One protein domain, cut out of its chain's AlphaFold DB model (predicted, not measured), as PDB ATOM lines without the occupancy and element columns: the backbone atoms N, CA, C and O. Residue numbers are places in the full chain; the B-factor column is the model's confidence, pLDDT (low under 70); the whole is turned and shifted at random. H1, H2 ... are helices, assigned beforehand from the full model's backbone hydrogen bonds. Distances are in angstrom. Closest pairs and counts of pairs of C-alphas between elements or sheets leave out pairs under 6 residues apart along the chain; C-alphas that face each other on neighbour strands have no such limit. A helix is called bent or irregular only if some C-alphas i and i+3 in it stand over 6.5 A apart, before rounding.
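AT A GLANCE: This is residues 332 to 401 of the 758 residues of the protein "Hypothetical protein" of Rotaria sp. Silwood1 (UniProt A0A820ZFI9). A long helix, H3, folds back at its end into H4, with the short helices H1 and H2 beside H3 and residues 366 to 371 sticking out. The 70 printed residues, all helix in class with H1, H2, H3, H4 in order and no named strand, are compact: radius of gyration of the C-alphas 11.8 A, spans 34 by 25 by 16 A.

HOW THE PARTS SIT: H1, residues 332 to 336, touches H4, residues 389 to 399; closest are C-alphas 336 and 395, 6.8 A. H2, residues 349 to 355, is close to but not clearly touching H3, residues 372 to 387; closest are C-alphas 352 and 376, 7.8 A, at a shallow tilt of 11 degrees, the same way. H3, with residues 381 to 385 alone, touches H4 in a helical hairpin; closest are C-alphas 381 and 399, 6.7 A, opposite ways at a shallow tilt of 34 degrees, only just short of steep. H2 and H4 are apart. Every O i to N i+4 pair is within hydrogen-bond range in H1, H2 and H3; in H4, 2 of 7 are, and 4 of 8 O i to N i+3 pairs.

IN THESE COORDINATES: H1 begins at C-alpha 332 (15.897, -41.135, -5.566) and spans 6.3 A, H2 9.9 A, H3 21.5 A. H4 spans 12.2 A to C-alpha 399 (13.109, -52.123, -7.906) and is irregular: C-alphas 390 and 393 are 8.1 A apart.

THE WHOLE: The farthest C-alphas, of Asn 367 and Asn 393, are 34.4 A apart. The printed part has no cut. Links H1 to H2 and H2 to H3 are long. pLDDT is under 70 at residues 341 to 343, 363 to 371, 393 to 394 and 396 to 401.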
ATOM      1  N   VAL A 332      16.680 -40.030  -4.995       78.00
ATOM      2  CA  VAL A 332      15.897 -41.135  -5.566       78.00
ATOM      3  C   VAL A 332      16.119 -41.210  -7.070       78.00
ATOM      4  O   VAL A 332      16.410 -42.288  -7.579       78.00
ATOM      5  N   ARG A 333      16.031 -40.076  -7.779       72.75
ATOM      6  CA  ARG A 333      16.297 -40.045  -9.228       72.75
ATOM      7  C   ARG A 333      17.746 -40.387  -9.537       72.75
ATOM      8  O   ARG A 333      17.978 -41.266 -10.351       72.75
ATOM      9  N   TRP A 334      18.696 -39.787  -8.814       81.81
ATOM     10  CA  TRP A 334      20.106 -40.134  -8.989       81.81
ATOM     11  C   TRP A 334      20.359 -41.632  -8.744       81.81
ATOM     12  O   TRP A 334      21.097 -42.242  -9.507       81.81
ATOM     13  N   LEU A 335      19.705 -42.259  -7.753       83.19
ATOM     14  CA  LEU A 335      19.754 -43.715  -7.592       83.19
ATOM     15  C   LEU A 335      19.191 -44.444  -8.819       83.19
ATOM     16  O   LEU A 335      19.885 -45.303  -9.349       83.19
ATOM     17  N   ILE A 336      17.987 -44.109  -9.293       78.50
ATOM     18  CA  ILE A 336      17.388 -44.715 -10.502       78.50
ATOM     19  C   ILE A 336      18.353 -44.621 -11.699       78.50
ATOM     20  O   ILE A 336      18.615 -45.632 -12.345       78.50
ATOM     21  N   ASP A 337      18.967 -43.456 -11.917       79.00
ATOM     22  CA  ASP A 337      19.932 -43.204 -12.997       79.00
ATOM     23  C   ASP A 337      21.248 -44.007 -12.856       79.00
ATOM     24  O   ASP A 337      22.045 -44.049 -13.791       79.00
ATOM     25  N   GLN A 338      21.529 -44.615 -11.693       80.94
ATOM     26  CA  GLN A 338      22.669 -45.524 -11.470       80.94
ATOM     27  C   GLN A 338      22.299 -47.018 -11.550       80.94
ATOM     28  O   GLN A 338      23.152 -47.868 -11.265       80.94
ATOM     29  N   GLN A 339      21.059 -47.371 -11.912       82.44
ATOM     30  CA  GLN A 339      20.708 -48.769 -12.152       82.44
ATOM     31  C   GLN A 339      21.280 -49.237 -13.500       82.44
ATOM     32  O   GLN A 339      21.096 -48.606 -14.539       82.44
ATOM     33  N   SER A 340      21.975 -50.370 -13.488       70.12
ATOM     34  CA  SER A 340      22.375 -51.089 -14.699       70.12
ATOM     35  C   SER A 340      21.172 -51.809 -15.312       70.12
ATOM     36  O   SER A 340      20.260 -52.209 -14.596       70.12
ATOM     37  N   PHE A 341      21.187 -52.039 -16.629       50.66
ATOM     38  CA  PHE A 341      20.074 -52.663 -17.366       50.66
ATOM     39  C   PHE A 341      19.613 -54.024 -16.794       50.66
ATOM     40  O   PHE A 341      18.440 -54.362 -16.869       50.66
ATOM     41  N   ASN A 342      20.510 -54.776 -16.149       51.34
ATOM     42  CA  ASN A 342      20.207 -56.031 -15.449       51.34
ATOM     43  C   ASN A 342      19.586 -55.853 -14.041       51.34
ATOM     44  O   ASN A 342      19.557 -56.799 -13.253       51.34
ATOM     45  N   GLY A 343      19.155 -54.643 -13.680       66.38
ATOM     46  CA  GLY A 343      18.550 -54.308 -12.390       66.38
ATOM     47  C   GLY A 343      19.531 -54.033 -11.239       66.38
ATOM     48  O   GLY A 343      19.088 -53.678 -10.145       66.38
ATOM     49  N   ALA A 344      20.844 -54.185 -11.449       75.50
ATOM     50  CA  ALA A 344      21.862 -54.057 -10.402       75.50
ATOM     51  C   ALA A 344      22.379 -52.615 -10.225       75.50
ATOM     52  O   ALA A 344      22.499 -51.859 -11.187       75.50
ATOM     53  N   TRP A 345      22.776 -52.248  -9.004       85.00
ATOM     54  CA  TRP A 345      23.405 -50.954  -8.699       85.00
ATOM     55  C   TRP A 345      24.899 -51.120  -8.410       85.00
ATOM     56  O   TRP A 345      25.286 -51.561  -7.328       85.00
ATOM     57  N   LEU A 346      25.754 -50.730  -9.358       82.31
ATOM     58  CA  LEU A 346      27.214 -50.925  -9.311       82.31
ATOM     59  C   LEU A 346      27.951 -49.769  -8.603       82.31
ATOM     60  O   LEU A 346      28.891 -49.172  -9.130       82.31
ATOM     61  N   LEU A 347      27.504 -49.428  -7.392       83.56
ATOM     62  CA  LEU A 347      27.973 -48.250  -6.656       83.56
ATOM     63  C   LEU A 347      29.462 -48.353  -6.263       83.56
ATOM     64  O   LEU A 347      29.951 -49.387  -5.791       83.56
ATOM     65  N   ASN A 348      30.203 -47.252  -6.412       84.19
ATOM     66  CA  ASN A 348      31.570 -47.134  -5.899       84.19
ATOM     67  C   ASN A 348      31.587 -46.618  -4.443       84.19
ATOM     68  O   ASN A 348      30.581 -46.153  -3.916       84.19
ATOM     69  N   GLU A 349      32.746 -46.688  -3.781       82.44
ATOM     70  CA  GLU A 349      32.898 -46.283  -2.374       82.44
ATOM     71  C   GLU A 349      32.518 -44.817  -2.103       82.44
ATOM     72  O   GLU A 349      31.933 -44.529  -1.062       82.44
ATOM     73  N   ASN A 350      32.775 -43.891  -3.033       81.06
ATOM     74  CA  ASN A 350      32.398 -42.486  -2.851       81.06
ATOM     75  C   ASN A 350      30.874 -42.318  -2.880       81.06
ATOM     76  O   ASN A 350      30.319 -41.543  -2.104       81.06
ATOM     77  N   ASP A 351      30.192 -43.072  -3.735       83.50
ATOM     78  CA  ASP A 351      28.736 -43.052  -3.867       83.50
ATOM     79  C   ASP A 351      28.029 -43.734  -2.691       83.50
ATOM     80  O   ASP A 351      27.070 -43.191  -2.137       83.50
ATOM     81  N   ILE A 352      28.573 -44.854  -2.214       82.50
ATOM     82  CA  ILE A 352      28.141 -45.507  -0.970       82.50
ATOM     83  C   ILE A 352      28.278 -44.537   0.212       82.50
ATOM     84  O   ILE A 352      27.352 -44.408   1.016       82.50
ATOM     85  N   ARG A 353      29.381 -43.781   0.286       81.31
ATOM     86  CA  ARG A 353      29.603 -42.768   1.330       81.31
ATOM     87  C   ARG A 353      28.632 -41.591   1.234       81.31
ATOM     88  O   ARG A 353      28.131 -41.170   2.274       81.31
ATOM     89  N   LYS A 354      28.291 -41.099   0.033       77.69
ATOM     90  CA  LYS A 354      27.236 -40.074  -0.150       77.69
ATOM     91  C   LYS A 354      25.888 -40.558   0.399       77.69
ATOM     92  O   LYS A 354      25.230 -39.841   1.146       77.69
ATOM     93  N   LEU A 355      25.501 -41.790   0.071       76.19
ATOM     94  CA  LEU A 355      24.207 -42.383   0.434       76.19
ATOM     95  C   LEU A 355      24.059 -42.764   1.920       76.19
ATOM     96  O   LEU A 355      22.945 -42.786   2.461       76.19
ATOM     97  N   THR A 356      25.166 -43.106   2.581       76.81
ATOM     98  CA  THR A 356      25.191 -43.649   3.954       76.81
ATOM     99  C   THR A 356      25.716 -42.664   5.003       76.81
ATOM    100  O   THR A 356      25.986 -43.060   6.139       76.81
ATOM    101  N   ASN A 357      25.830 -41.380   4.646       78.00
ATOM    102  CA  ASN A 357      26.359 -40.300   5.486       78.00
ATOM    103  C   ASN A 357      27.810 -40.576   5.951       78.00
ATOM    104  O   ASN A 357      28.130 -40.502   7.135       78.00
ATOM    105  N   GLY A 358      28.689 -40.916   5.002       76.25
ATOM    106  CA  GLY A 358      30.144 -41.023   5.176       76.25
ATOM    107  C   GLY A 358      30.707 -42.438   5.371       76.25
ATOM    108  O   GLY A 358      31.929 -42.608   5.327       76.25
ATOM    109  N   LYS A 359      29.858 -43.460   5.548       81.06
ATOM    110  CA  LYS A 359      30.286 -44.848   5.812       81.06
ATOM    111  C   LYS A 359      30.727 -45.578   4.533       81.06
ATOM    112  O   LYS A 359      30.137 -45.402   3.473       81.06
ATOM    113  N   SER A 360      31.763 -46.410   4.633       79.94
ATOM    114  CA  SER A 360      32.172 -47.344   3.573       79.94
ATOM    115  C   SER A 360      31.316 -48.609   3.574       79.94
ATOM    116  O   SER A 360      30.705 -48.943   4.589       79.94
ATOM    117  N   LEU A 361      31.347 -49.387   2.489       74.50
ATOM    118  CA  LEU A 361      30.720 -50.716   2.451       74.50
ATOM    119  C   LEU A 361      31.359 -51.664   3.481       74.50
ATOM    120  O   LEU A 361      30.671 -52.448   4.135       74.50
ATOM    121  N   SER A 362      32.671 -51.511   3.699       71.06
ATOM    122  CA  SER A 362      33.434 -52.238   4.721       71.06
ATOM    123  C   SER A 362      33.011 -51.947   6.166       71.06
ATOM    124  O   SER A 362      33.299 -52.750   7.050       71.06
ATOM    125  N   ALA A 363      32.304 -50.839   6.425       69.75
ATOM    126  CA  ALA A 363      31.743 -50.533   7.744       69.75
ATOM    127  C   ALA A 363      30.453 -51.322   8.052       69.75
ATOM    128  O   ALA A 363      29.964 -51.272   9.179       69.75
ATOM    129  N   PHE A 364      29.902 -52.036   7.062       66.56
ATOM    130  CA  PHE A 364      28.731 -52.904   7.213       66.56
ATOM    131  C   PHE A 364      29.095 -54.393   7.100       66.56
ATOM    132  O   PHE A 364      28.517 -55.210   7.811       66.56
ATOM    133  N   ILE A 365      30.046 -54.757   6.228       65.94
ATOM    134  CA  ILE A 365      30.488 -56.146   6.004       65.94
ATOM    135  C   ILE A 365      32.014 -56.190   5.863       65.94
ATOM    136  O   ILE A 365      32.583 -55.530   4.998       65.94
ATOM    137  N   SER A 366      32.687 -57.013   6.670       60.94
ATOM    138  CA  SER A 366      34.158 -57.080   6.729       60.94
ATOM    139  C   SER A 366      34.830 -57.769   5.531       60.94
ATOM    140  O   SER A 366      36.016 -57.553   5.299       60.94
ATOM    141  N   ASN A 367      34.097 -58.577   4.756       58.59
ATOM    142  CA  ASN A 367      34.626 -59.382   3.646       58.59
ATOM    143  C   ASN A 367      33.882 -59.080   2.327       58.59
ATOM    144  O   ASN A 367      33.036 -59.840   1.862       58.59
ATOM    145  N   VAL A 368      34.175 -57.920   1.732       60.59
ATOM    146  CA  VAL A 368      33.420 -57.342   0.596       60.59
ATOM    147  C   VAL A 368      33.713 -58.020  -0.761       60.59
ATOM    148  O   VAL A 368      32.917 -57.933  -1.696       60.59
ATOM    149  N   THR A 369      34.851 -58.702  -0.901       57.84
ATOM    150  CA  THR A 369      35.494 -58.985  -2.203       57.84
ATOM    151  C   THR A 369      34.782 -59.976  -3.129       57.84
ATOM    152  O   THR A 369      35.035 -59.924  -4.328       57.84
ATOM    153  N   LYS A 370      33.905 -60.859  -2.629       55.06
ATOM    154  CA  LYS A 370      33.225 -61.884  -3.457       55.06
ATOM    155  C   LYS A 370      31.787 -61.554  -3.877       55.06
ATOM    156  O   LYS A 370      31.246 -62.273  -4.708       55.06
ATOM    157  N   ALA A 371      31.161 -60.519  -3.313       62.22
ATOM    158  CA  ALA A 371      29.725 -60.255  -3.505       62.22
ATOM    159  C   ALA A 371      29.373 -58.763  -3.660       62.22
ATOM    160  O   ALA A 371      28.210 -58.390  -3.517       62.22
ATOM    161  N   LYS A 372      30.370 -57.906  -3.925       72.31
ATOM    162  CA  LYS A 372      30.249 -56.438  -3.900       72.31
ATOM    163  C   LYS A 372      28.989 -55.919  -4.605       72.31
ATOM    164  O   LYS A 372      28.240 -55.166  -3.995       72.31
ATOM    165  N   ASP A 373      28.738 -56.364  -5.831       73.31
ATOM    166  CA  ASP A 373      27.679 -55.825  -6.694       73.31
ATOM    167  C   ASP A 373      26.266 -56.198  -6.204       73.31
ATOM    168  O   ASP A 373      25.326 -55.405  -6.291       73.31
ATOM    169  N   ALA A 374      26.121 -57.382  -5.601       72.50
ATOM    170  CA  ALA A 374      24.894 -57.792  -4.920       72.50
ATOM    171  C   ALA A 374      24.678 -56.990  -3.624       72.50
ATOM    172  O   ALA A 374      23.551 -56.613  -3.307       72.50
ATOM    173  N   LEU A 375      25.756 -56.673  -2.896       77.00
ATOM    174  CA  LEU A 375      25.701 -55.869  -1.671       77.00
ATOM    175  C   LEU A 375      25.375 -54.395  -1.951       77.00
ATOM    176  O   LEU A 375      24.600 -53.797  -1.208       77.00
ATOM    177  N   THR A 376      25.899 -53.809  -3.029       84.56
ATOM    178  CA  THR A 376      25.548 -52.441  -3.449       84.56
ATOM    179  C   THR A 376      24.132 -52.359  -4.013       84.56
ATOM    180  O   THR A 376      23.433 -51.386  -3.735       84.56
ATOM    181  N   THR A 377      23.665 -53.409  -4.696       83.00
ATOM    182  CA  THR A 377      22.260 -53.570  -5.114       83.00
ATOM    183  C   THR A 377      21.318 -53.659  -3.912       83.00
ATOM    184  O   THR A 377      20.354 -52.900  -3.830       83.00
ATOM    185  N   ALA A 378      21.624 -54.509  -2.926       79.19
ATOM    186  CA  ALA A 378      20.839 -54.617  -1.694       79.19
ATOM    187  C   ALA A 378      20.826 -53.304  -0.891       79.19
ATOM    188  O   ALA A 378      19.783 -52.912  -0.370       79.19
ATOM    189  N   LEU A 379      21.957 -52.589  -0.830       84.19
ATOM    190  CA  LEU A 379      22.052 -51.283  -0.176       84.19
ATOM    191  C   LEU A 379      21.199 -50.218  -0.884       84.19
ATOM    192  O   LEU A 379      20.491 -49.470  -0.211       84.19
ATOM    193  N   ALA A 380      21.230 -50.161  -2.220       84.06
ATOM    194  CA  ALA A 380      20.408 -49.244  -3.012       84.06
ATOM    195  C   ALA A 380      18.907 -49.483  -2.775       84.06
ATOM    196  O   ALA A 380      18.179 -48.542  -2.454       84.06
ATOM    197  N   ILE A 381      18.462 -50.745  -2.835       82.25
ATOM    198  CA  ILE A 381      17.072 -51.133  -2.554       82.25
ATOM    199  C   ILE A 381      16.689 -50.752  -1.117       82.25
ATOM    200  O   ILE A 381      15.692 -50.063  -0.922       82.25
ATOM    201  N   ALA A 382      17.508 -51.095  -0.117       81.88
ATOM    202  CA  ALA A 382      17.232 -50.762   1.282       81.88
ATOM    203  C   ALA A 382      17.151 -49.244   1.539       81.88
ATOM    204  O   ALA A 382      16.375 -48.800   2.383       81.88
ATOM    205  N   ILE A 383      17.911 -48.420   0.809       83.31
ATOM    206  CA  ILE A 383      17.800 -46.955   0.884       83.31
ATOM    207  C   ILE A 383      16.475 -46.473   0.290       83.31
ATOM    208  O   ILE A 383      15.802 -45.650   0.911       83.31
ATOM    209  N   LEU A 384      16.079 -46.986  -0.877       83.00
ATOM    210  CA  LEU A 384      14.807 -46.633  -1.507       83.00
ATOM    211  C   LEU A 384      13.619 -47.038  -0.616       83.00
ATOM    212  O   LEU A 384      12.766 -46.202  -0.314       83.00
ATOM    213  N   GLU A 385      13.617 -48.273  -0.109       80.06
ATOM    214  CA  GLU A 385      12.543 -48.809   0.735       80.06
ATOM    215  C   GLU A 385      12.458 -48.158   2.125       80.06
ATOM    216  O   GLU A 385      11.350 -47.923   2.603       80.06
ATOM    217  N   LEU A 386      13.590 -47.850   2.777       80.69
ATOM    218  CA  LEU A 386      13.603 -47.379   4.173       80.69
ATOM    219  C   LEU A 386      13.746 -45.857   4.330       80.69
ATOM    220  O   LEU A 386      13.222 -45.308   5.298       80.69
ATOM    221  N   LYS A 387      14.446 -45.160   3.420       80.44
ATOM    222  CA  LYS A 387      14.607 -43.688   3.474       80.44
ATOM    223  C   LYS A 387      13.651 -42.930   2.549       80.44
ATOM    224  O   LYS A 387      13.425 -41.748   2.793       80.44
ATOM    225  N   HIS A 388      13.117 -43.574   1.507       81.75
ATOM    226  CA  HIS A 388      12.361 -42.907   0.435       81.75
ATOM    227  C   HIS A 388      11.005 -43.570   0.122       81.75
ATOM    228  O   HIS A 388      10.497 -43.496  -1.001       81.75
ATOM    229  N   ALA A 389      10.392 -44.205   1.127       76.38
ATOM    230  CA  ALA A 389       9.063 -44.817   1.036       76.38
ATOM    231  C   ALA A 389       7.950 -43.826   0.630       76.38
ATOM    232  O   ALA A 389       6.966 -44.226   0.006       76.38
ATOM    233  N   ASP A 390       8.121 -42.537   0.934       71.12
ATOM    234  CA  ASP A 390       7.256 -41.425   0.514       71.12
ATOM    235  C   ASP A 390       7.228 -41.228  -1.013       71.12
ATOM    236  O   ASP A 390       6.236 -40.753  -1.562       71.12
ATOM    237  N   GLN A 391       8.299 -41.630  -1.699       75.38
ATOM    238  CA  GLN A 391       8.504 -41.478  -3.143       75.38
ATOM    239  C   GLN A 391       8.428 -42.813  -3.895       75.38
ATOM    240  O   GLN A 391       8.890 -42.922  -5.033       75.38
ATOM    241  N   LYS A 392       7.799 -43.831  -3.289       70.38
ATOM    242  CA  LYS A 392       7.646 -45.183  -3.854       70.38
ATOM    243  C   LYS A 392       7.103 -45.193  -5.285       70.38
ATOM    244  O   LYS A 392       7.537 -46.002  -6.093       70.38
ATOM    245  N   ASN A 393       6.225 -44.259  -5.647       62.09
ATOM    246  CA  ASN A 393       5.692 -44.134  -7.008       62.09
ATOM    247  C   ASN A 393       6.733 -43.749  -8.087       62.09
ATOM    248  O   ASN A 393       6.391 -43.799  -9.265       62.09
ATOM    249  N   LEU A 394       7.943 -43.313  -7.713       63.97
ATOM    250  CA  LEU A 394       9.035 -43.006  -8.647       63.97
ATOM    251  C   LEU A 394       9.960 -44.210  -8.861       63.97
ATOM    252  O   LEU A 394      10.389 -44.451  -9.983       63.97
ATOM    253  N   TRP A 395      10.257 -44.971  -7.801       74.12
ATOM    254  CA  TRP A 395      11.253 -46.051  -7.838       74.12
ATOM    255  C   TRP A 395      10.670 -47.471  -7.828       74.12
ATOM    256  O   TRP A 395      11.395 -48.418  -8.118       74.12
ATOM    257  N   TYR A 396       9.381 -47.666  -7.525       65.00
ATOM    258  CA  TYR A 396       8.808 -49.013  -7.386       65.00
ATOM    259  C   TYR A 396       8.879 -49.837  -8.674       65.00
ATOM    260  O   TYR A 396       9.235 -51.001  -8.598       65.00
ATOM    261  N   GLY A 397       8.642 -49.254  -9.855       58.81
ATOM    262  CA  GLY A 397       8.827 -49.982 -11.124       58.81
ATOM    263  C   GLY A 397      10.292 -50.333 -11.433       58.81
ATOM    264  O   GLY A 397      10.552 -51.228 -12.226       58.81
ATOM    265  N   VAL A 398      11.243 -49.654 -10.783       66.06
ATOM    266  CA  VAL A 398      12.696 -49.805 -10.977       66.06
ATOM    267  C   VAL A 398      13.260 -50.902 -10.061       66.06
ATOM    268  O   VAL A 398      14.119 -51.680 -10.466       66.06
ATOM    269  N   THR A 399      12.751 -51.024  -8.829       64.75
ATOM    270  CA  THR A 399      13.109 -52.123  -7.906       64.75
ATOM    271  C   THR A 399      12.236 -53.369  -8.092       64.75
ATOM    272  O   THR A 399      12.695 -54.499  -7.913       64.75
ATOM    273  N   ASN A 400      10.973 -53.168  -8.462       58.22
ATOM    274  CA  ASN A 400       9.922 -54.169  -8.552       58.22
ATOM    275  C   ASN A 400       9.296 -54.170  -9.952       58.22
ATOM    276  O   ASN A 400       8.141 -53.793 -10.150       58.22
ATOM    277  N   ASP A 401      10.041 -54.733 -10.904       56.41
ATOM    278  CA  ASP A 401       9.455 -55.444 -12.042       56.41
ATOM    279  C   ASP A 401       8.649 -56.655 -11.525       56.41
ATOM    280  O   ASP A 401       9.104 -57.799 -11.499       56.41
TER     281      ASP A 401